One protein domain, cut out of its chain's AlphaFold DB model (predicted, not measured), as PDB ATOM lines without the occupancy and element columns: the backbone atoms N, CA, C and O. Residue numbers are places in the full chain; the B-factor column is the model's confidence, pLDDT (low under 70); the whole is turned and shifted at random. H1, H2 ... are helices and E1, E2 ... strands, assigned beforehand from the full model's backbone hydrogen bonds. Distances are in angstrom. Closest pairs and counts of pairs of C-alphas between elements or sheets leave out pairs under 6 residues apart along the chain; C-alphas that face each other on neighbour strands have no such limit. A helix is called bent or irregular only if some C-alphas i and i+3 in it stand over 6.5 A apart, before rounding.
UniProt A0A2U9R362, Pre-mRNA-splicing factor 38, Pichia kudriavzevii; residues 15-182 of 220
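Overview. This is residues 15 to 182 of the 220 residues of the protein "Pre-mRNA-splicing factor 38" of Pichia kudriavzevii (UniProt A0A2U9R362). Two helices, H5 and H7, make the core of a rounded helical body: H1, H2, H3 and H4 gather round H5, while H6, H8 and H9 pack on H7. A small antiparallel strand hairpin, E1 and E2, sits at one end, with E1 near residues 113 to 117 of H7. The printed part has 168 residues and is mostly helix, running H1 to H8, then E1, E2 and H9. It is compact, with a radius of gyration of the C-alphas of 14.8 A, and spans 39 by 36 by 29 A.

Along the chain. Start at Arg 15; residues 15 to 28 hold no named element. Find C-alpha 29 at (50.356, 80.981, -69.509), where H1, residues 29 to 32, begins. H2 is residues 35 to 42, H3 45 to 49, and H4 56 to 66, 15.3 A long. After residues 67 to 82 comes H5, residues 83 to 93, 15.4 A, then H6, residues 99 to 107, 12.1 A. Find C-alpha 113 at (69.618, 90.871, -59.997); from there H7 runs 19.9 A to residue 126. H8, residues 130 to 142, spans 20.3 A and is only just irregular: C-alphas 139 and 142 are 6.6 A apart. E1 is residues 146 to 151, E2 154 to 159, and H9 160 to 169, ending at C-alpha 169 (51.617, 100.574, -60.781).

Arrangement. Begin at the hubs, H5 and H7, which touch at C-alphas 88 and 118, 6.8 A, at a steep tilt of 40 degrees. H4 and H5 form a helical hairpin, closest at C-alphas 59 and 87, 6.8 A. H5 also touches H1 at C-alphas 92 and 30, 5.5 A, and H2 at 86 and 41, 5.7 A; it only just touches H3, with 3 pairs of C-alphas within 8 A. H6 touches H7, closest at C-alphas 106 and 116, 4.6 A. H7, H8 and H9 form an up and down bundle, each helix running against the one before; C-alphas 141 and 161 of H8 and H9 are closest, 4.4 A. In the E1 and E2 hairpin, look for N 149 and O 156, 2.7 A. Every O i to N i+4 pair is within hydrogen-bond range in H2 to H7 and H9, against 5 of 9 in H8; H1 is too short for such a pair.

Size, cuts and confidence. The C-alphas farthest apart, of Gly 16 and Asn 142, are 41.4 A apart. The printed part has no cut, and the link from H4 to H5 is long. Residues 17 to 20 are under pLDDT 70; the mean of the printed part is 92.3.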
ATOM      1  N   ARG A  15      51.160  78.126 -83.318       73.25
ATOM      2  CA  ARG A  15      52.066  76.967 -83.497       73.25
ATOM      3  C   ARG A  15      51.769  75.780 -82.559       73.25
ATOM      4  O   ARG A  15      52.653  74.973 -82.295       73.25
ATOM      5  N   GLY A  16      50.541  75.666 -82.047       70.25
ATOM      6  CA  GLY A  16      50.138  74.599 -81.122       70.25
ATOM      7  C   GLY A  16      50.467  74.888 -79.657       70.25
ATOM      8  O   GLY A  16      50.178  74.065 -78.796       70.25
ATOM      9  N   LEU A  17      51.003  76.073 -79.343       68.50
ATOM     10  CA  LEU A  17      51.319  76.476 -77.969       68.50
ATOM     11  C   LEU A  17      50.072  76.607 -77.088       68.50
ATOM     12  O   LEU A  17      50.160  76.458 -75.872       68.50
ATOM     13  N   ALA A  18      48.913  76.872 -77.694       61.16
ATOM     14  CA  ALA A  18      47.650  77.030 -76.986       61.16
ATOM     15  C   ALA A  18      47.054  75.697 -76.485       61.16
ATOM     16  O   ALA A  18      46.279  75.709 -75.528       61.16
ATOM     17  N   SER A  19      47.404  74.550 -77.086       61.69
ATOM     18  CA  SER A  19      46.818  73.252 -76.728       61.69
ATOM     19  C   SER A  19      47.555  72.588 -75.564       61.69
ATOM     20  O   SER A  19      48.723  72.239 -75.695       61.69
ATOM     21  N   GLY A  20      46.860  72.373 -74.440       65.62
ATOM     22  CA  GLY A  20      47.354  71.560 -73.317       65.62
ATOM     23  C   GLY A  20      48.355  72.244 -72.379       65.62
ATOM     24  O   GLY A  20      48.900  71.586 -71.499       65.62
ATOM     25  N   GLY A  21      48.600  73.546 -72.552       70.75
ATOM     26  CA  GLY A  21      49.469  74.312 -71.663       70.75
ATOM     27  C   GLY A  21      48.822  74.620 -70.312       70.75
ATOM     28  O   GLY A  21      47.598  74.678 -70.173       70.75
ATOM     29  N   GLN A  22      49.682  74.845 -69.324       81.75
ATOM     30  CA  GLN A  22      49.310  75.305 -67.990       81.75
ATOM     31  C   GLN A  22      48.564  76.640 -68.060       81.75
ATOM     32  O   GLN A  22      48.830  77.462 -68.945       81.75
ATOM     33  N   ARG A  23      47.615  76.846 -67.146       86.88
ATOM     34  CA  ARG A  23      46.692  77.984 -67.196       86.88
ATOM     35  C   ARG A  23      46.916  78.928 -66.022       86.88
ATOM     36  O   ARG A  23      47.209  78.472 -64.928       86.88
ATOM     37  N   ALA A  24      46.758  80.219 -66.280       87.31
ATOM     38  CA  ALA A  24      46.692  81.282 -65.285       87.31
ATOM     39  C   ALA A  24      45.678  82.320 -65.775       87.31
ATOM     40  O   ALA A  24      45.579  82.563 -66.984       87.31
ATOM     41  N   HIS A  25      44.883  82.893 -64.873       87.19
ATOM     42  CA  HIS A  25      43.832  83.864 -65.207       87.19
ATOM     43  C   HIS A  25      42.829  83.341 -66.254       87.19
ATOM     44  O   HIS A  25      42.322  84.080 -67.098       87.19
ATOM     45  N   GLY A  26      42.586  82.027 -66.264       85.50
ATOM     46  CA  GLY A  26      41.724  81.370 -67.250       85.50
ATOM     47  C   GLY A  26      42.309  81.257 -68.668       85.50
ATOM     48  O   GLY A  26      41.670  80.641 -69.527       85.50
ATOM     49  N   LEU A  27      43.521  81.753 -68.924       87.69
ATOM     50  CA  LEU A  27      44.239  81.659 -70.199       87.69
ATOM     51  C   LEU A  27      45.411  80.680 -70.087       87.69
ATOM     52  O   LEU A  27      45.850  80.346 -68.994       87.69
ATOM     53  N   ASN A  28      45.932  80.194 -71.212       89.94
ATOM     54  CA  ASN A  28      47.208  79.474 -71.206       89.94
ATOM     55  C   ASN A  28      48.335  80.468 -70.871       89.94
ATOM     56  O   ASN A  28      48.365  81.551 -71.451       89.94
ATOM     57  N   ARG A  29      49.261  80.106 -69.974       91.25
ATOM     58  CA  ARG A  29      50.356  80.981 -69.509       91.25
ATOM     59  C   ARG A  29      51.197  81.545 -70.647       91.25
ATOM     60  O   ARG A  29      51.613  82.695 -70.598       91.25
ATOM     61  N   VAL A  30      51.391  80.771 -71.712       90.94
ATOM     62  CA  VAL A  30      52.116  81.229 -72.903       90.94
ATOM     63  C   VAL A  30      51.403  82.402 -73.576       90.94
ATOM     64  O   VAL A  30      52.057  83.256 -74.165       90.94
ATOM     65  N   LEU A  31      50.074  82.474 -73.476       91.12
ATOM     66  CA  LEU A  31      49.266  83.521 -74.096       91.12
ATOM     67  C   LEU A  31      49.288  84.856 -73.343       91.12
ATOM     68  O   LEU A  31      48.795  85.835 -73.894       91.12
ATOM     69  N   LEU A  32      49.873  84.902 -72.140       91.62
ATOM     70  CA  LEU A  32      50.077  86.141 -71.380       91.62
ATOM     71  C   LEU A  32      51.069  87.084 -72.073       91.62
ATOM     72  O   LEU A  32      50.967  88.293 -71.928       91.62
ATOM     73  N   MET A  33      51.999  86.533 -72.856       93.38
ATOM     74  CA  MET A  33      52.873  87.309 -73.735       93.38
ATOM     75  C   MET A  33      52.174  87.579 -75.066       93.38
ATOM     76  O   MET A  33      51.601  86.664 -75.642       93.38
ATOM     77  N   GLU A  34      52.264  88.782 -75.618       92.38
ATOM     78  CA  GLU A  34      51.593  89.210 -76.848       92.38
ATOM     79  C   GLU A  34      52.000  88.361 -78.046       92.38
ATOM     80  O   GLU A  34      53.167  88.012 -78.232       92.38
ATOM     81  N   LYS A  35      51.043  88.109 -78.943       91.25
ATOM     82  CA  LYS A  35      51.258  87.278 -80.133       91.25
ATOM     83  C   LYS A  35      52.470  87.714 -80.967       91.25
ATOM     84  O   LYS A  35      53.300  86.875 -81.299       91.25
ATOM     85  N   ILE A  36      52.588  89.012 -81.263       91.75
ATOM     86  CA  ILE A  36      53.683  89.555 -82.087       91.75
ATOM     87  C   ILE A  36      55.035  89.333 -81.401       91.75
ATOM     88  O   ILE A  36      56.017  88.985 -82.058       91.75
ATOM     89  N   LEU A  37      55.095  89.518 -80.079       92.94
ATOM     90  CA  LEU A  37      56.319  89.313 -79.316       92.94
ATOM     91  C   LEU A  37      56.705  87.832 -79.292       92.94
ATOM     92  O   LEU A  37      57.852  87.500 -79.590       92.94
ATOM     93  N   ARG A  38      55.741  86.935 -79.040       93.00
ATOM     94  CA  ARG A  38      55.969  85.483 -79.086       93.00
ATOM     95  C   ARG A  38      56.506  85.038 -80.435       93.00
ATOM     96  O   ARG A  38      57.491  84.318 -80.466       93.00
ATOM     97  N   GLU A  39      55.895  85.458 -81.540       92.50
ATOM     98  CA  GLU A  39      56.350  85.074 -82.883       92.50
ATOM     99  C   GLU A  39      57.810  85.479 -83.115       92.50
ATOM    100  O   GLU A  39      58.620  84.641 -83.509       92.50
ATOM    101  N   LYS A  40      58.191  86.707 -82.742       93.38
ATOM    102  CA  LYS A  40      59.585  87.166 -82.848       93.38
ATOM    103  C   LYS A  40      60.552  86.389 -81.959       93.38
ATOM    104  O   LYS A  40      61.668  86.103 -82.385       93.38
ATOM    105  N   VAL A  41      60.148  86.047 -80.734       94.38
ATOM    106  CA  VAL A  41      60.964  85.207 -79.847       94.38
ATOM    107  C   VAL A  41      61.139  83.819 -80.457       94.38
ATOM    108  O   VAL A  41      62.264  83.328 -80.525       94.38
ATOM    109  N   LEU A  42      60.051  83.202 -80.924       92.88
ATOM    110  CA  LEU A  42      60.050  81.859 -81.504       92.88
ATOM    111  C   LEU A  42      60.876  81.772 -82.792       92.88
ATOM    112  O   LEU A  42      61.418  80.706 -83.056       92.88
ATOM    113  N   ASP A  43      60.979  82.865 -83.551       92.75
ATOM    114  CA  ASP A  43      61.800  82.969 -84.767       92.75
ATOM    115  C   ASP A  43      63.252  83.386 -84.487       92.75
ATOM    116  O   ASP A  43      64.097  83.411 -85.386       92.75
ATOM    117  N   SER A  44      63.582  83.716 -83.236       93.50
ATOM    118  CA  SER A  44      64.941  84.101 -82.873       93.50
ATOM    119  C   SER A  44      65.896  82.904 -82.933       93.50
ATOM    120  O   SER A  44      65.593  81.790 -82.496       93.50
ATOM    121  N   GLN A  45      67.124  83.145 -83.399       93.69
ATOM    122  CA  GLN A  45      68.172  82.117 -83.409       93.69
ATOM    123  C   GLN A  45      68.435  81.559 -82.001       93.69
ATOM    124  O   GLN A  45      68.658  80.361 -81.833       93.69
ATOM    125  N   TYR A  46      68.380  82.418 -80.979       94.69
ATOM    126  CA  TYR A  46      68.585  82.016 -79.590       94.69
ATOM    127  C   TYR A  46      67.539  80.996 -79.118       94.69
ATOM    128  O   TYR A  46      67.880  80.038 -78.418       94.69
ATOM    129  N   TRP A  47      66.284  81.155 -79.545       95.12
ATOM    130  CA  TRP A  47      65.214  80.217 -79.234       95.12
ATOM    131  C   TRP A  47      65.445  78.838 -79.849       95.12
ATOM    132  O   TRP A  47      65.397  77.826 -79.142       95.12
ATOM    133  N   HIS A  48      65.753  78.804 -81.146       92.81
ATOM    134  CA  HIS A  48      65.985  77.560 -81.877       92.81
ATOM    135  C   HIS A  48      67.218  76.798 -81.388       92.81
ATOM    136  O   HIS A  48      67.177  75.576 -81.291       92.81
ATOM    137  N   VAL A  49      68.302  77.508 -81.067       92.94
ATOM    138  CA  VAL A  49      69.564  76.877 -80.655       92.94
ATOM    139  C   VAL A  49      69.529  76.433 -79.194       92.94
ATOM    140  O   VAL A  49      70.122  75.410 -78.865       92.94
ATOM    141  N   LYS A  50      68.883  77.203 -78.306       93.38
ATOM    142  CA  LYS A  50      69.038  77.010 -76.858       93.38
ATOM    143  C   LYS A  50      67.735  77.111 -76.077       93.38
ATOM    144  O   LYS A  50      67.358  76.142 -75.424       93.38
ATOM    145  N   ALA A  51      67.041  78.252 -76.130       93.00
ATOM    146  CA  ALA A  51      65.992  78.554 -75.150       93.00
ATOM    147  C   ALA A  51      64.827  77.547 -75.163       93.00
ATOM    148  O   ALA A  51      64.326  77.189 -74.100       93.00
ATOM    149  N   SER A  52      64.453  77.024 -76.335       91.62
ATOM    150  CA  SER A  52      63.345  76.065 -76.487       91.62
ATOM    151  C   SER A  52      63.522  74.750 -75.714       91.62
ATOM    152  O   SER A  52      62.532  74.120 -75.347       91.62
ATOM    153  N   GLN A  53      64.764  74.337 -75.441       92.06
ATOM    154  CA  GLN A  53      65.079  73.039 -74.832       92.06
ATOM    155  C   GLN A  53      65.386  73.133 -73.330       92.06
ATOM    156  O   GLN A  53      65.529  72.108 -72.660       92.06
ATOM    157  N   LEU A  54      65.494  74.347 -72.779       94.94
ATOM    158  CA  LEU A  54      65.922  74.542 -71.395       94.94
ATOM    159  C   LEU A  54      64.884  73.994 -70.413       94.94
ATOM    160  O   LEU A  54      63.708  74.342 -70.475       94.94
ATOM    161  N   GLN A  55      65.318  73.150 -69.485       95.25
ATOM    162  CA  GLN A  55      64.539  72.796 -68.295       95.25
ATOM    163  C   GLN A  55      64.736  73.862 -67.212       95.25
ATOM    164  O   GLN A  55      65.595  74.730 -67.363       95.25
ATOM    165  N   PHE A  56      63.993  73.782 -66.106       95.31
ATOM    166  CA  PHE A  56      64.030  74.785 -65.033       95.31
ATOM    167  C   PHE A  56      65.455  75.144 -64.580       95.31
ATOM    168  O   PHE A  56      65.871  76.290 -64.712       95.31
ATOM    169  N   TYR A  57      66.260  74.158 -64.171       95.56
ATOM    170  CA  TYR A  57      67.649  74.396 -63.754       95.56
ATOM    171  C   TYR A  57      68.522  75.008 -64.865       95.56
ATOM    172  O   TYR A  57      69.318  75.915 -64.624       95.56
ATOM    173  N   GLY A  58      68.353  74.531 -66.104       96.62
ATOM    174  CA  GLY A  58      69.069  75.066 -67.260       96.62
ATOM    175  C   GLY A  58      68.712  76.525 -67.536       96.62
ATOM    176  O   GLY A  58      69.596  77.306 -67.867       96.62
ATOM    177  N   LEU A  59      67.445  76.900 -67.347       97.00
ATOM    178  CA  LEU A  59      66.959  78.271 -67.473       97.00
ATOM    179  C   LEU A  59      67.556  79.184 -66.398       97.00
ATOM    180  O   LEU A  59      68.022  80.267 -66.741       97.00
ATOM    181  N   LEU A  60      67.602  78.743 -65.135       96.75
ATOM    182  CA  LEU A  60      68.223  79.511 -64.046       96.75
ATOM    183  C   LEU A  60      69.697  79.801 -64.354       96.75
ATOM    184  O   LEU A  60      70.127  80.954 -64.354       96.75
ATOM    185  N   LYS A  61      70.455  78.754 -64.707       97.00
ATOM    186  CA  LYS A  61      71.867  78.875 -65.096       97.00
ATOM    187  C   LYS A  61      72.045  79.807 -66.292       97.00
ATOM    188  O   LYS A  61      72.963  80.622 -66.317       97.00
ATOM    189  N   GLU A  62      71.172  79.689 -67.285       97.12
ATOM    190  CA  GLU A  62      71.217  80.524 -68.476       97.12
ATOM    191  C   GLU A  62      70.965  81.998 -68.161       97.12
ATOM    192  O   GLU A  62      71.665  82.865 -68.686       97.12
ATOM    193  N   CYS A  63      69.996  82.273 -67.288       97.25
ATOM    194  CA  CYS A  63      69.681  83.620 -66.845       97.25
ATOM    195  C   CYS A  63      70.899  84.262 -66.175       97.25
ATOM    196  O   CYS A  63      71.339  85.326 -66.598       97.25
ATOM    197  N   VAL A  64      71.499  83.564 -65.209       96.75
ATOM    198  CA  VAL A  64      72.668  84.049 -64.461       96.75
ATOM    199  C   VAL A  64      73.872  84.316 -65.368       96.75
ATOM    200  O   VAL A  64      74.553  85.325 -65.215       96.75
ATOM    201  N   LEU A  65      74.150  83.427 -66.325       96.19
ATOM    202  CA  LEU A  65      75.367  83.516 -67.139       96.19
ATOM    203  C   LEU A  65      75.253  84.463 -68.337       96.19
ATOM    204  O   LEU A  65      76.273  84.929 -68.849       96.19
ATOM    205  N   HIS A  66      74.046  84.675 -68.865       95.75
ATOM    206  CA  HIS A  66      73.891  85.251 -70.200       95.75
ATOM    207  C   HIS A  66      72.882  86.388 -70.316       95.75
ATOM    208  O   HIS A  66      72.872  87.041 -71.369       95.75
ATOM    209  N   VAL A  67      72.061  86.641 -69.296       96.38
ATOM    210  CA  VAL A  67      71.203  87.827 -69.256       96.38
ATOM    211  C   VAL A  67      71.987  88.965 -68.616       96.38
ATOM    212  O   VAL A  67      72.396  88.888 -67.468       96.38
ATOM    213  N   GLY A  68      72.200  90.025 -69.392       93.94
ATOM    214  CA  GLY A  68      72.858  91.249 -68.927       93.94
ATOM    215  C   GLY A  68      72.046  92.508 -69.213       93.94
ATOM    216  O   GLY A  68      72.606  93.599 -69.205       93.94
ATOM    217  N   CYS A  69      70.770  92.355 -69.574       95.00
ATOM    218  CA  CYS A  69      69.838  93.456 -69.773       95.00
ATOM    219  C   CYS A  69      68.383  92.981 -69.663       95.00
ATOM    220  O   CYS A  69      68.063  91.853 -70.046       95.00
ATOM    221  N   VAL A  70      67.516  93.863 -69.174       96.38
ATOM    222  CA  VAL A  70      66.057  93.712 -69.125       96.38
ATOM    223  C   VAL A  70      65.451  94.616 -70.194       96.38
ATOM    224  O   VAL A  70      65.896  95.741 -70.370       96.38
ATOM    225  N   GLY A  71      64.469  94.136 -70.949       93.94
ATOM    226  CA  GLY A  71      63.865  94.892 -72.051       93.94
ATOM    227  C   GLY A  71      63.421  93.974 -73.179       93.94
ATOM    228  O   GLY A  71      63.770  92.795 -73.185       93.94
ATOM    229  N   THR A  72      62.657  94.489 -74.141       93.75
ATOM    230  CA  THR A  72      62.034  93.636 -75.169       93.75
ATOM    231  C   THR A  72      62.955  93.356 -76.345       93.75
ATOM    232  O   THR A  72      63.173  92.205 -76.731       93.75
ATOM    233  N   TYR A  73      63.503  94.423 -76.922       93.25
ATOM    234  CA  TYR A  73      64.263  94.387 -78.164       93.25
ATOM    235  C   TYR A  73      65.648  94.981 -77.956       93.25
ATOM    236  O   TYR A  73      65.780  96.058 -77.386       93.25
ATOM    237  N   GLU A  74      66.674  94.313 -78.477       88.88
ATOM    238  CA  GLU A  74      68.060  94.792 -78.404       88.88
ATOM    239  C   GLU A  74      68.325  95.970 -79.353       88.88
ATOM    240  O   GLU A  74      69.303  96.691 -79.184       88.88
ATOM    241  N   ASN A  75      67.480  96.165 -80.370       87.88
ATOM    242  CA  ASN A  75      67.655  97.198 -81.384       87.88
ATOM    243  C   ASN A  75      66.386  98.028 -81.621       87.88
ATOM    244  O   ASN A  75      65.262  97.546 -81.487       87.88
ATOM    245  N   SER A  76      66.566  99.276 -82.064       86.31
ATOM    246  CA  SER A  76      65.455 100.206 -82.324       86.31
ATOM    247  C   SER A  76      64.519  99.740 -83.445       86.31
ATOM    248  O   SER A  76      63.343 100.081 -83.445       86.31
ATOM    249  N   ALA A  77      65.010  98.906 -84.370       85.31
ATOM    250  CA  ALA A  77      64.204  98.302 -85.433       85.31
ATOM    251  C   ALA A  77      63.254  97.189 -84.938       85.31
ATOM    252  O   ALA A  77      62.481  96.651 -85.729       85.31
ATOM    253  N   LYS A  78      63.309  96.818 -83.648       87.25
ATOM    254  CA  LYS A  78      62.484  95.766 -83.031       87.25
ATOM    255  C   LYS A  78      62.557  94.422 -83.771       87.25
ATOM    256  O   LYS A  78      61.562  93.695 -83.829       87.25
ATOM    257  N   THR A  79      63.710  94.090 -84.357       84.69
ATOM    258  CA  THR A  79      63.910  92.830 -85.099       84.69
ATOM    259  C   THR A  79      64.560  91.751 -84.245       84.69
ATOM    260  O   THR A  79      64.338  90.570 -84.493       84.69
ATOM    261  N   LYS A  80      65.337  92.140 -83.228       89.75
ATOM    262  CA  LYS A  80      66.043  91.212 -82.344       89.75
ATOM    263  C   LYS A  80      65.501  91.319 -80.926       89.75
ATOM    264  O   LYS A  80      65.611  92.375 -80.309       89.75
ATOM    265  N   THR A  81      64.919  90.237 -80.417       93.62
ATOM    266  CA  THR A  81      64.450  90.144 -79.027       93.62
ATOM    267  C   THR A  81      65.620  89.930 -78.076       93.62
ATOM    268  O   THR A  81      66.603  89.280 -78.441       93.62
ATOM    269  N   THR A  82      65.510  90.428 -76.848       95.06
ATOM    270  CA  THR A  82      66.497  90.141 -75.802       95.06
ATOM    271  C   THR A  82      66.401  88.685 -75.341       95.06
ATOM    272  O   THR A  82      65.365  88.020 -75.461       95.06
ATOM    273  N   LYS A  83      67.486  88.183 -74.742       96.12
ATOM    274  CA  LYS A  83      67.470  86.874 -74.070       96.12
ATOM    275  C   LYS A  83      66.509  86.847 -72.881       96.12
ATOM    276  O   LYS A  83      65.927  85.801 -72.628       96.12
ATOM    277  N   PHE A  84      66.319  87.977 -72.195       97.00
ATOM    278  CA  PHE A  84      65.402  88.094 -71.059       97.00
ATOM    279  C   PHE A  84      63.981  87.661 -71.439       97.00
ATOM    280  O   PHE A  84      63.430  86.755 -70.820       97.00
ATOM    281  N   VAL A  85      63.425  88.214 -72.523       96.00
ATOM    282  CA  VAL A  85      62.074  87.843 -72.982       96.00
ATOM    283  C   VAL A  85      62.023  86.408 -73.500       96.00
ATOM    284  O   VAL A  85      61.043  85.703 -73.269       96.00
ATOM    285  N   ALA A  86      63.083  85.936 -74.162       96.19
ATOM    286  CA  ALA A  86      63.146  84.549 -74.609       96.19
ATOM    287  C   ALA A  86      63.118  83.557 -73.434       96.19
ATOM    288  O   ALA A  86      62.406  82.554 -73.490       96.19
ATOM    289  N   LEU A  87      63.848  83.847 -72.352       97.38
ATOM    290  CA  LEU A  87      63.805  83.045 -71.133       97.38
ATOM    291  C   LEU A  87      62.468  83.185 -70.406       97.38
ATOM    292  O   LEU A  87      61.963  82.179 -69.924       97.38
ATOM    293  N   LEU A  88      61.849  84.367 -70.392       97.12
ATOM    294  CA  LEU A  88      60.513  84.549 -69.823       97.12
ATOM    295  C   LEU A  88      59.460  83.709 -70.558       97.12
ATOM    296  O   LEU A  88      58.686  83.002 -69.918       97.12
ATOM    297  N   LEU A  89      59.465  83.706 -71.898       95.38
ATOM    298  CA  LEU A  89      58.577  82.838 -72.679       95.38
ATOM    299  C   LEU A  89      58.812  81.365 -72.340       95.38
ATOM    300  O   LEU A  89      57.858  80.598 -72.203       95.38
ATOM    301  N   ARG A  90      60.080  80.964 -72.190       95.44
ATOM    302  CA  ARG A  90      60.409  79.595 -71.803       95.44
ATOM    303  C   ARG A  90      59.914  79.273 -70.395       95.44
ATOM    304  O   ARG A  90      59.362  78.197 -70.199       95.44
ATOM    305  N   LEU A  91      60.055  80.198 -69.448       95.56
ATOM    306  CA  LEU A  91      59.583  80.060 -68.072       95.56
ATOM    307  C   LEU A  91      58.062  79.856 -68.019       95.56
ATOM    308  O   LEU A  91      57.595  78.950 -67.336       95.56
ATOM    309  N   LEU A  92      57.297  80.605 -68.821       93.81
ATOM    310  CA  LEU A  92      55.837  80.457 -68.933       93.81
ATOM    311  C   LEU A  92      55.397  79.091 -69.503       93.81
ATOM    312  O   LEU A  92      54.281  78.644 -69.233       93.81
ATOM    313  N   GLN A  93      56.257  78.423 -70.282       91.44
ATOM    314  CA  GLN A  93      56.005  77.082 -70.828       91.44
ATOM    315  C   GLN A  93      56.328  75.943 -69.856       91.44
ATOM    316  O   GLN A  93      55.894  74.815 -70.093       91.44
ATOM    317  N   LEU A  94      57.132  76.192 -68.817       91.94
ATOM    318  CA  LEU A  94      57.512  75.152 -67.863       91.94
ATOM    319  C   LEU A  94      56.305  74.694 -67.031       91.94
ATOM    320  O   LEU A  94      55.222  75.281 -67.080       91.94
ATOM    321  N   ALA A  95      56.489  73.602 -66.286       89.56
ATOM    322  CA  ALA A  95      55.512  73.134 -65.309       89.56
ATOM    323  C   ALA A  95      55.309  74.166 -64.187       89.56
ATOM    324  O   ALA A  95      56.020  75.164 -64.097       89.56
ATOM    325  N   GLU A  96      54.283  73.968 -63.365       89.19
ATOM    326  CA  GLU A  96      54.108  74.780 -62.164       89.19
ATOM    327  C   GLU A  96      55.341  74.675 -61.260       89.19
ATOM    328  O   GLU A  96      55.882  73.589 -61.044       89.19
ATOM    329  N   ILE A  97      55.809  75.833 -60.800       93.31
ATOM    330  CA  ILE A  97      56.955  75.956 -59.907       93.31
ATOM    331  C   ILE A  97      56.376  76.147 -58.504       93.31
ATOM    332  O   ILE A  97      55.484  76.987 -58.355       93.31
ATOM    333  N   PRO A  98      56.854  75.403 -57.494       94.69
ATOM    334  CA  PRO A  98      56.430  75.592 -56.113       94.69
ATOM    335  C   PRO A  98      56.555  77.060 -55.670       94.69
ATOM    336  O   PRO A  98      57.544  77.727 -55.991       94.69
ATOM    337  N   LYS A  99      55.537  77.583 -54.974       93.81
ATOM    338  CA  LYS A  99      55.464  79.009 -54.603       93.81
ATOM    339  C   LYS A  99      56.632  79.456 -53.720       93.81
ATOM    340  O   LYS A  99      57.153  80.542 -53.928       93.81
ATOM    341  N   ASP A 100      57.064  78.605 -52.796       94.62
ATOM    342  CA  ASP A 100      58.233  78.795 -51.928       94.62
ATOM    343  C   ASP A 100      59.528  78.979 -52.732       94.62
ATOM    344  O   ASP A 100      60.329  79.868 -52.445       94.62
ATOM    345  N   VAL A 101      59.707  78.194 -53.798       95.81
ATOM    346  CA  VAL A 101      60.850  78.335 -54.709       95.81
ATOM    347  C   VAL A 101      60.781  79.660 -55.467       95.81
ATOM    348  O   VAL A 101      61.803  80.321 -55.637       95.81
ATOM    349  N   VAL A 102      59.592  80.065 -55.921       96.44
ATOM    350  CA  VAL A 102      59.403  81.354 -56.605       96.44
ATOM    351  C   VAL A 102      59.685  82.522 -55.660       96.44
ATOM    352  O   VAL A 102      60.410  83.434 -56.039       96.44
ATOM    353  N   GLU A 103      59.170  82.481 -54.432       95.62
ATOM    354  CA  GLU A 103      59.430  83.490 -53.400       95.62
ATOM    355  C   GLU A 103      60.929  83.612 -53.107       95.62
ATOM    356  O   GLU A 103      61.468  84.721 -53.115       95.62
ATOM    357  N   TRP A 104      61.624  82.482 -52.949       96.12
ATOM    358  CA  TRP A 104      63.075  82.470 -52.762       96.12
ATOM    359  C   TRP A 104      63.834  83.035 -53.972       96.12
ATOM    360  O   TRP A 104      64.839  83.711 -53.796       96.12
ATOM    361  N   LEU A 105      63.355  82.827 -55.201       96.56
ATOM    362  CA  LEU A 105      63.975  83.393 -56.410       96.56
ATOM    363  C   LEU A 105      63.686  84.886 -56.622       96.56
ATOM    364  O   LEU A 105      64.342  85.518 -57.445       96.56
ATOM    365  N   VAL A 106      62.697  85.449 -55.929       95.31
ATOM    366  CA  VAL A 106      62.411  86.890 -55.966       95.31
ATOM    367  C   VAL A 106      63.179  87.611 -54.862       95.31
ATOM    368  O   VAL A 106      63.887  88.585 -55.134       95.31
ATOM    369  N   VAL A 107      63.023  87.140 -53.622       92.56
ATOM    370  CA  VAL A 107      63.459  87.834 -52.397       92.56
ATOM    371  C   VAL A 107      64.757  87.255 -51.827       92.56
ATOM    372  O   VAL A 107      65.423  87.910 -51.034       92.56
ATOM    373  N   GLY A 108      65.128  86.029 -52.196       88.69
ATOM    374  CA  GLY A 108      66.304  85.367 -51.640       88.69
ATOM    375  C   GLY A 108      67.616  86.041 -52.038       88.69
ATOM    376  O   GLY A 108      67.780  86.539 -53.152       88.69
ATOM    377  N   ASP A 109      68.584  85.988 -51.125       87.44
ATOM    378  CA  ASP A 109      69.930  86.514 -51.342       87.44
ATOM    379  C   ASP A 109      70.791  85.524 -52.143       87.44
ATOM    380  O   ASP A 109      71.608  84.769 -51.615       87.44
ATOM    381  N   HIS A 110      70.543  85.472 -53.451       90.62
ATOM    382  CA  HIS A 110      71.347  84.698 -54.399       90.62
ATOM    383  C   HIS A 110      72.272  85.583 -55.256       90.62
ATOM    384  O   HIS A 110      72.892  85.082 -56.192       90.62
ATOM    385  N   GLY A 111      72.344  86.896 -54.993       90.19
ATOM    386  CA  GLY A 111      73.272  87.832 -55.649       90.19
ATOM    387  C   GLY A 111      73.101  88.001 -57.167       90.19
ATOM    388  O   GLY A 111      74.056  88.345 -57.870       90.19
ATOM    389  N   HIS A 112      71.914  87.719 -57.719       94.38
ATOM    390  CA  HIS A 112      71.679  87.731 -59.172       94.38
ATOM    391  C   HIS A 112      70.454  88.558 -59.563       94.38
ATOM    392  O   HIS A 112      69.380  88.020 -59.821       94.38
ATOM    393  N   VAL A 113      70.660  89.864 -59.720       95.19
ATOM    394  CA  VAL A 113      69.618  90.871 -59.997       95.19
ATOM    395  C   VAL A 113      68.699  90.533 -61.180       95.19
ATOM    396  O   VAL A 113      67.480  90.644 -61.086       95.19
ATOM    397  N   TYR A 114      69.252  90.049 -62.298       96.62
ATOM    398  CA  TYR A 114      68.462  89.707 -63.491       96.62
ATOM    399  C   TYR A 114      67.566  88.487 -63.273       96.62
ATOM    400  O   TYR A 114      66.508  88.388 -63.894       96.62
ATOM    401  N   LEU A 115      67.995  87.565 -62.407       96.75
ATOM    402  CA  LEU A 115      67.192  86.415 -62.019       96.75
ATOM    403  C   LEU A 115      66.011  86.880 -61.166       96.75
ATOM    404  O   LEU A 115      64.878  86.533 -61.490       96.75
ATOM    405  N   SER A 116      66.265  87.744 -60.178       96.19
ATOM    406  CA  SER A 116      65.223  88.339 -59.339       96.19
ATOM    407  C   SER A 116      64.182  89.056 -60.197       96.19
ATOM    408  O   SER A 116      62.995  88.755 -60.105       96.19
ATOM    409  N   VAL A 117      64.615  89.914 -61.131       97.31
ATOM    410  CA  VAL A 117      63.704  90.629 -62.041       97.31
ATOM    411  C   VAL A 117      62.915  89.670 -62.939       97.31
ATOM    412  O   VAL A 117      61.720  89.874 -63.153       97.31
ATOM    413  N   LEU A 118      63.530  88.595 -63.447       97.56
ATOM    414  CA  LEU A 118      62.818  87.598 -64.255       97.56
ATOM    415  C   LEU A 118      61.667  86.958 -63.465       97.56
ATOM    416  O   LEU A 118      60.564  86.804 -63.997       97.56
ATOM    417  N   PHE A 119      61.909  86.616 -62.198       97.62
ATOM    418  CA  PHE A 119      60.893  86.021 -61.335       97.62
ATOM    419  C   PHE A 119      59.876  87.038 -60.805       97.62
ATOM    420  O   PHE A 119      58.708  86.684 -60.681       97.62
ATOM    421  N   MET A 120      60.249  88.306 -60.605       97.50
ATOM    422  CA  MET A 120      59.298  89.387 -60.304       97.50
ATOM    423  C   MET A 120      58.260  89.533 -61.423       97.50
ATOM    424  O   MET A 120      57.056  89.572 -61.166       97.50
ATOM    425  N   VAL A 121      58.715  89.536 -62.681       97.38
ATOM    426  CA  VAL A 121      57.825  89.583 -63.851       97.38
ATOM    427  C   VAL A 121      56.973  88.317 -63.938       97.38
ATOM    428  O   VAL A 121      55.778  88.397 -64.208       97.38
ATOM    429  N   TYR A 122      57.556  87.145 -63.674       96.81
ATOM    430  CA  TYR A 122      56.810  85.887 -63.650       96.81
ATOM    431  C   TYR A 122      55.689  85.894 -62.602       96.81
ATOM    432  O   TYR A 122      54.554  85.568 -62.942       96.81
ATOM    433  N   VAL A 123      55.978  86.311 -61.364       96.50
ATOM    434  CA  VAL A 123      54.973  86.472 -60.298       96.50
ATOM    435  C   VAL A 123      53.871  87.408 -60.769       96.50
ATOM    436  O   VAL A 123      52.698  87.047 -60.729       96.50
ATOM    437  N   ARG A 124      54.244  88.573 -61.310       96.25
ATOM    438  CA  ARG A 124      53.289  89.586 -61.761       96.25
ATOM    439  C   ARG A 124      52.349  89.105 -62.874       96.25
ATOM    440  O   ARG A 124      51.229  89.615 -62.976       96.25
ATOM    441  N   LEU A 125      52.808  88.178 -63.713       95.00
ATOM    442  CA  LEU A 125      52.051  87.618 -64.833       95.00
ATOM    443  C   LEU A 125      51.232  86.374 -64.464       95.00
ATOM    444  O   LEU A 125      50.198  86.143 -65.081       95.00
ATOM    445  N   VAL A 126      51.725  85.535 -63.550       94.50
ATOM    446  CA  VAL A 126      51.180  84.186 -63.318       94.50
ATOM    447  C   VAL A 126      50.355  84.086 -62.040       94.50
ATOM    448  O   VAL A 126      49.444  83.261 -61.987       94.50
ATOM    449  N   PHE A 127      50.663  84.871 -61.006       94.75
ATOM    450  CA  PHE A 127      49.956  84.769 -59.731       94.75
ATOM    451  C   PHE A 127      48.560  85.382 -59.851       94.75
ATOM    452  O   PHE A 127      48.384  86.465 -60.403       94.75
ATOM    453  N   GLU A 128      47.553  84.688 -59.319       91.94
ATOM    454  CA  GLU A 128      46.159  85.145 -59.374       91.94
ATOM    455  C   GLU A 128      45.772  86.017 -58.174       91.94
ATOM    456  O   GLU A 128      44.911  86.888 -58.300       91.94
ATOM    457  N   ASP A 129      46.425  85.818 -57.025       93.62
ATOM    458  CA  ASP A 129      46.163  86.598 -55.821       93.62
ATOM    459  C   ASP A 129      46.950  87.916 -55.831       93.62
ATOM    460  O   ASP A 129      48.177  87.943 -55.738       93.62
ATOM    461  N   SER A 130      46.222  89.033 -55.911       94.38
ATOM    462  CA  SER A 130      46.811  90.374 -55.864       94.38
ATOM    463  C   SER A 130      47.516  90.654 -54.533       94.38
ATOM    464  O   SER A 130      48.514  91.369 -54.534       94.38
ATOM    465  N   ALA A 131      47.034  90.100 -53.412       94.12
ATOM    466  CA  ALA A 131      47.634  90.336 -52.099       94.12
ATOM    467  C   ALA A 131      49.022  89.687 -51.985       94.12
ATOM    468  O   ALA A 131      49.954  90.313 -51.481       94.12
ATOM    469  N   GLU A 132      49.185  88.466 -52.506       94.00
ATOM    470  CA  GLU A 132      50.490  87.794 -52.587       94.00
ATOM    471  C   GLU A 132      51.481  88.584 -53.456       94.00
ATOM    472  O   GLU A 132      52.642  88.737 -53.077       94.00
ATOM    473  N   ILE A 133      51.028  89.131 -54.592       95.69
ATOM    474  CA  ILE A 133      51.880  89.927 -55.489       95.69
ATOM    475  C   ILE A 133      52.404  91.181 -54.780       95.69
ATOM    476  O   ILE A 133      53.609  91.430 -54.832       95.69
ATOM    477  N   TRP A 134      51.530  91.940 -54.103       95.00
ATOM    478  CA  TRP A 134      51.952  93.097 -53.303       95.00
ATOM    479  C   TRP A 134      52.989  92.676 -52.259       95.00
ATOM    480  O   TRP A 134      54.104  93.185 -52.274       95.00
ATOM    481  N   LYS A 135      52.685  91.672 -51.425       93.31
ATOM    482  CA  LYS A 135      53.598  91.220 -50.359       93.31
ATOM    483  C   LYS A 135      54.985  90.822 -50.874       93.31
ATOM    484  O   LYS A 135      55.976  91.087 -50.201       93.31
ATOM    485  N   LEU A 136      55.071  90.177 -52.038       94.25
ATOM    486  CA  LEU A 136      56.350  89.753 -52.615       94.25
ATOM    487  C   LEU A 136      57.133  90.910 -53.238       94.25
ATOM    488  O   LEU A 136      58.330  91.035 -52.986       94.25
ATOM    489  N   LEU A 137      56.479  91.740 -54.056       94.69
ATOM    490  CA  LEU A 137      57.159  92.818 -54.776       94.69
ATOM    491  C   LEU A 137      57.560  93.967 -53.848       94.69
ATOM    492  O   LEU A 137      58.616  94.557 -54.048       94.69
ATOM    493  N   GLU A 138      56.800  94.236 -52.787       92.25
ATOM    494  CA  GLU A 138      57.136  95.302 -51.837       92.25
ATOM    495  C   GLU A 138      58.407  95.035 -51.043       92.25
ATOM    496  O   GLU A 138      59.137  95.968 -50.714       92.25
ATOM    497  N   ARG A 139      58.738  93.762 -50.801       91.75
ATOM    498  CA  ARG A 139      60.015  93.395 -50.176       91.75
ATOM    499  C   ARG A 139      61.219  93.821 -51.020       91.75
ATOM    500  O   ARG A 139      62.303  93.995 -50.473       91.75
ATOM    501  N   LYS A 140      61.034  94.015 -52.331       92.44
ATOM    502  CA  LYS A 140      62.081  94.467 -53.259       92.44
ATOM    503  C   LYS A 140      62.274  95.981 -53.272       92.44
ATOM    504  O   LYS A 140      63.246  96.428 -53.865       92.44
ATOM    505  N   TYR A 141      61.435  96.763 -52.587       90.81
ATOM    506  CA  TYR A 141      61.633  98.214 -52.492       90.81
ATOM    507  C   TYR A 141      62.899  98.620 -51.733       90.81
ATOM    508  O   TYR A 141      63.363  99.739 -51.893       90.81
ATOM    509  N   ASN A 142      63.475  97.718 -50.938       88.25
ATOM    510  CA  ASN A 142      64.715  97.986 -50.208       88.25
ATOM    511  C   ASN A 142      65.977  97.651 -51.021       88.25
ATOM    512  O   ASN A 142      67.089  97.824 -50.529       88.25
ATOM    513  N   GLU A 143      65.823  97.128 -52.241       88.44
ATOM    514  CA  GLU A 143      66.936  96.701 -53.083       88.44
ATOM    515  C   GLU A 143      67.186  97.724 -54.192       88.44
ATOM    516  O   GLU A 143      66.435  97.824 -55.159       88.44
ATOM    517  N   TYR A 144      68.283  98.468 -54.057       92.19
ATOM    518  CA  TYR A 144      68.659  99.561 -54.961       92.19
ATOM    519  C   TYR A 144      69.730  99.149 -55.982       92.19
ATOM    520  O   TYR A 144      70.501  99.978 -56.473       92.19
ATOM    521  N   ASP A 145      69.828  97.854 -56.285       93.31
ATOM    522  CA  ASP A 145      70.811  97.367 -57.246       93.31
ATOM    523  C   ASP A 145      70.487  97.833 -58.668       93.31
ATOM    524  O   ASP A 145      69.337  97.871 -59.111       93.31
ATOM    525  N   LYS A 146      71.541  98.159 -59.419       95.62
ATOM    526  CA  LYS A 146      71.420  98.649 -60.793       95.62
ATOM    527  C   LYS A 146      71.223  97.507 -61.775       95.62
ATOM    528  O   LYS A 146      71.994  96.547 -61.830       95.62
ATOM    529  N   VAL A 147      70.247  97.688 -62.648       95.94
ATOM    530  CA  VAL A 147      69.897  96.783 -63.731       95.94
ATOM    531  C   VAL A 147      69.981  97.540 -65.045       95.94
ATOM    532  O   VAL A 147      69.419  98.621 -65.221       95.94
ATOM    533  N   ARG A 148      70.661  96.940 -66.020       96.38
ATOM    534  CA  ARG A 148      70.678  97.477 -67.375       96.38
ATOM    535  C   ARG A 148      69.312  97.268 -68.020       96.38
ATOM    536  O   ARG A 148      68.909  96.129 -68.247       96.38
ATOM    537  N   TYR A 149      68.641  98.350 -68.378       95.50
ATOM    538  CA  TYR A 149      67.346  98.354 -69.042       95.50
ATOM    539  C   TYR A 149      67.483  98.771 -70.514       95.50
ATOM    540  O   TYR A 149      68.296  99.630 -70.852       95.50
ATOM    541  N   ILE A 150      66.724  98.150 -71.416       93.44
ATOM    542  CA  ILE A 150      66.698  98.498 -72.840       93.44
ATOM    543  C   ILE A 150      65.303  98.955 -73.225       93.44
ATOM    544  O   ILE A 150      64.348  98.178 -73.213       93.44
ATOM    545  N   GLU A 151      65.229 100.200 -73.679       87.44
ATOM    546  CA  GLU A 151      64.006 100.828 -74.141       87.44
ATOM    547  C   GLU A 151      64.233 101.446 -75.519       87.44
ATOM    548  O   GLU A 151      65.131 102.263 -75.723       87.44
ATOM    549  N   ASN A 152      63.445 101.026 -76.512       82.00
ATOM    550  CA  ASN A 152      63.545 101.521 -77.892       82.00
ATOM    551  C   ASN A 152      64.967 101.434 -78.501       82.00
ATOM    552  O   ASN A 152      65.352 102.234 -79.358       82.00
ATOM    553  N   GLY A 153      65.753 100.438 -78.073       80.75
ATOM    554  CA  GLY A 153      67.139 100.223 -78.500       80.75
ATOM    555  C   GLY A 153      68.166 101.134 -77.819       80.75
ATOM    556  O   GLY A 153      69.340 101.089 -78.181       80.75
ATOM    557  N   ARG A 154      67.752 101.950 -76.843       88.50
ATOM    558  CA  ARG A 154      68.656 102.684 -75.955       88.50
ATOM    559  C   ARG A 154      68.815 101.923 -74.653       88.50
ATOM    560  O   ARG A 154      67.844 101.425 -74.095       88.50
ATOM    561  N   VAL A 155      70.056 101.846 -74.198       92.75
ATOM    562  CA  VAL A 155      70.408 101.239 -72.923       92.75
ATOM    563  C   VAL A 155      70.399 102.330 -71.861       92.75
ATOM    564  O   VAL A 155      71.101 103.329 -72.010       92.75
ATOM    565  N   THR A 156      69.609 102.136 -70.815       94.06
ATOM    566  CA  THR A 156      69.539 102.993 -69.629       94.06
ATOM    567  C   THR A 156      69.778 102.142 -68.391       94.06
ATOM    568  O   THR A 156      69.547 100.935 -68.418       94.06
ATOM    569  N   ASP A 157      70.207 102.752 -67.297       94.50
ATOM    570  CA  ASP A 157      70.238 102.067 -66.007       94.50
ATOM    571  C   ASP A 157      68.902 102.321 -65.294       94.50
ATOM    572  O   ASP A 157      68.383 103.436 -65.345       94.50
ATOM    573  N   ARG A 158      68.330 101.279 -64.691       95.38
ATOM    574  CA  ARG A 158      67.188 101.349 -63.767       95.38
ATOM    575  C   ARG A 158      67.544 100.612 -62.483       95.38
ATOM    576  O   ARG A 158      68.458  99.785 -62.491       95.38
ATOM    577  N   HIS A 159      66.820 100.879 -61.411       95.75
ATOM    578  CA  HIS A 159      66.991 100.183 -60.137       95.75
ATOM    579  C   HIS A 159      65.907  99.106 -59.938       95.75
ATOM    580  O   HIS A 159      64.904  99.071 -60.659       95.75
ATOM    581  N   ILE A 160      66.134  98.150 -59.033       95.31
ATOM    582  CA  ILE A 160      65.195  97.037 -58.804       95.31
ATOM    583  C   ILE A 160      63.900  97.512 -58.147       95.31
ATOM    584  O   ILE A 160      62.828  97.057 -58.545       95.31
ATOM    585  N   ASP A 161      63.983  98.430 -57.193       94.69
ATOM    586  CA  ASP A 161      62.851  99.117 -56.572       94.69
ATOM    587  C   ASP A 161      61.981  99.848 -57.610       94.69
ATOM    588  O   ASP A 161      60.762  99.676 -57.612       94.69
ATOM    589  N   GLU A 162      62.588 100.560 -58.564       95.62
ATOM    590  CA  GLU A 162      61.878 101.202 -59.684       95.62
ATOM    591  C   GLU A 162      61.151 100.172 -60.566       95.62
ATOM    592  O   GLU A 162      60.040 100.409 -61.043       95.62
ATOM    593  N   ILE A 163      61.767  99.007 -60.801       96.38
ATOM    594  CA  ILE A 163      61.146  97.914 -61.560       96.38
ATOM    595  C   ILE A 163      60.002  97.282 -60.757       96.38
ATOM    596  O   ILE A 163      58.962  96.968 -61.335       96.38
ATOM    597  N   ALA A 164      60.171  97.095 -59.446       96.19
ATOM    598  CA  ALA A 164      59.129  96.582 -58.559       96.19
ATOM    599  C   ALA A 164      57.911  97.513 -58.556       96.19
ATOM    600  O   ALA A 164      56.785  97.042 -58.737       96.19
ATOM    601  N   ASP A 165      58.145  98.825 -58.441       95.25
ATOM    602  CA  ASP A 165      57.093  99.838 -58.503       95.25
ATOM    603  C   ASP A 165      56.377  99.824 -59.852       95.25
ATOM    604  O   ASP A 165      55.150  99.733 -59.917       95.25
ATOM    605  N   GLY A 166      57.154  99.814 -60.941       95.69
ATOM    606  CA  GLY A 166      56.622  99.758 -62.297       95.69
ATOM    607  C   GLY A 166      55.731  98.534 -62.515       95.69
ATOM    608  O   GLY A 166      54.649  98.647 -63.085       95.69
ATOM    609  N   LEU A 167      56.116  97.366 -61.994       96.44
ATOM    610  CA  LEU A 167      55.289  96.159 -62.084       96.44
ATOM    611  C   LEU A 167      53.969  96.278 -61.309       96.44
ATOM    612  O   LEU A 167      52.974  95.683 -61.729       96.44
ATOM    613  N   LEU A 168      53.930  97.009 -60.197       95.38
ATOM    614  CA  LEU A 168      52.728  97.178 -59.375       95.38
ATOM    615  C   LEU A 168      51.790  98.264 -59.921       95.38
ATOM    616  O   LEU A 168      50.569  98.085 -59.903       95.38
ATOM    617  N   MET A 169      52.355  99.362 -60.423       93.19
ATOM    618  CA  MET A 169      51.617 100.574 -60.781       93.19
ATOM    619  C   MET A 169      51.321 100.690 -62.278       93.19
ATOM    620  O   MET A 169      50.258 101.193 -62.659       93.19
ATOM    621  N   GLU A 170      52.226 100.237 -63.148       94.88
ATOM    622  CA  GLU A 170      52.054 100.363 -64.593       94.88
ATOM    623  C   GLU A 170      51.142  99.267 -65.163       94.88
ATOM    624  O   GLU A 170      50.918  98.194 -64.599       94.88
ATOM    625  N   SER A 171      50.578  99.552 -66.336       93.81
ATOM    626  CA  SER A 171      49.724  98.608 -67.069       93.81
ATOM    627  C   SER A 171      50.506  97.712 -68.027       93.81
ATOM    628  O   SER A 171      49.989  96.677 -68.453       93.81
ATOM    629  N   HIS A 172      51.731  98.107 -68.376       93.94
ATOM    630  CA  HIS A 172      52.559  97.416 -69.350       93.94
ATOM    631  C   HIS A 172      54.002  97.346 -68.859       93.94
ATOM    632  O   HIS A 172      54.500  98.305 -68.290       93.94
ATOM    633  N   PHE A 173      54.687  96.242 -69.138       94.50
ATOM    634  CA  PHE A 173      56.109  96.075 -68.858       94.50
ATOM    635  C   PHE A 173      56.753  95.238 -69.964       94.50
ATOM    636  O   PHE A 173      56.242  94.175 -70.305       94.50
ATOM    637  N   VAL A 174      57.877  95.692 -70.535       91.31
ATOM    638  CA  VAL A 174      58.616  94.958 -71.591       91.31
ATOM    639  C   VAL A 174      57.711  94.604 -72.793       91.31
ATOM    640  O   VAL A 174      57.651  93.472 -73.263       91.31
ATOM    641  N   ASP A 175      56.966  95.605 -73.282       90.25
ATOM    642  CA  ASP A 175      55.933  95.482 -74.332       90.25
ATOM    643  C   ASP A 175      54.831  94.438 -74.030       90.25
ATOM    644  O   ASP A 175      54.095  94.068 -74.946       90.25
ATOM    645  N   MET A 176      54.709  93.991 -72.770       92.25
ATOM    646  CA  MET A 176      53.658  93.084 -72.314       92.25
ATOM    647  C   MET A 176      52.604  93.774 -71.474       92.25
ATOM    648  O   MET A 176      52.915  94.597 -70.619       92.25
ATOM    649  N   THR A 177      51.354  93.391 -71.683       94.44
ATOM    650  CA  THR A 177      50.194  93.849 -70.927       94.44
ATOM    651  C   THR A 177      50.103  93.054 -69.636       94.44
ATOM    652  O   THR A 177      49.973  91.828 -69.649       94.44
ATOM    653  N   LEU A 178      50.144  93.747 -68.504       94.81
ATOM    654  CA  LEU A 178      50.077  93.095 -67.205       94.81
ATOM    655  C   LEU A 178      48.619  92.760 -66.836       94.81
ATOM    656  O   LEU A 178      47.718  93.573 -67.081       94.81
ATOM    657  N   PRO A 179      48.350  91.598 -66.203       94.00
ATOM    658  CA  PRO A 179      47.035  91.292 -65.645       94.00
ATOM    659  C   PRO A 179      46.558  92.392 -64.694       94.00
ATOM    660  O   PRO A 179      47.362  93.011 -63.992       94.00
ATOM    661  N   ARG A 180      45.249  92.653 -64.648       92.81
ATOM    662  CA  ARG A 180      44.705  93.687 -63.757       92.81
ATOM    663  C   ARG A 180      44.920  93.296 -62.303       92.81
ATOM    664  O   ARG A 180      44.565  92.193 -61.905       92.81
ATOM    665  N   LEU A 181      45.438  94.241 -61.534       93.56
ATOM    666  CA  LEU A 181      45.743  94.062 -60.127       93.56
ATOM    667  C   LEU A 181      44.779  94.908 -59.283       93.56
ATOM    668  O   LEU A 181      44.410  96.023 -59.668       93.56
ATOM    669  N   VAL A 182      44.319  94.364 -58.155       94.00
ATOM    670  CA  VAL A 182      43.462  95.109 -57.222       94.00
ATOM    671  C   VAL A 182      44.316  96.142 -56.490       94.00
ATOM    672  O   VAL A 182      45.333  95.803 -55.889       94.00
TER     673      VAL A 182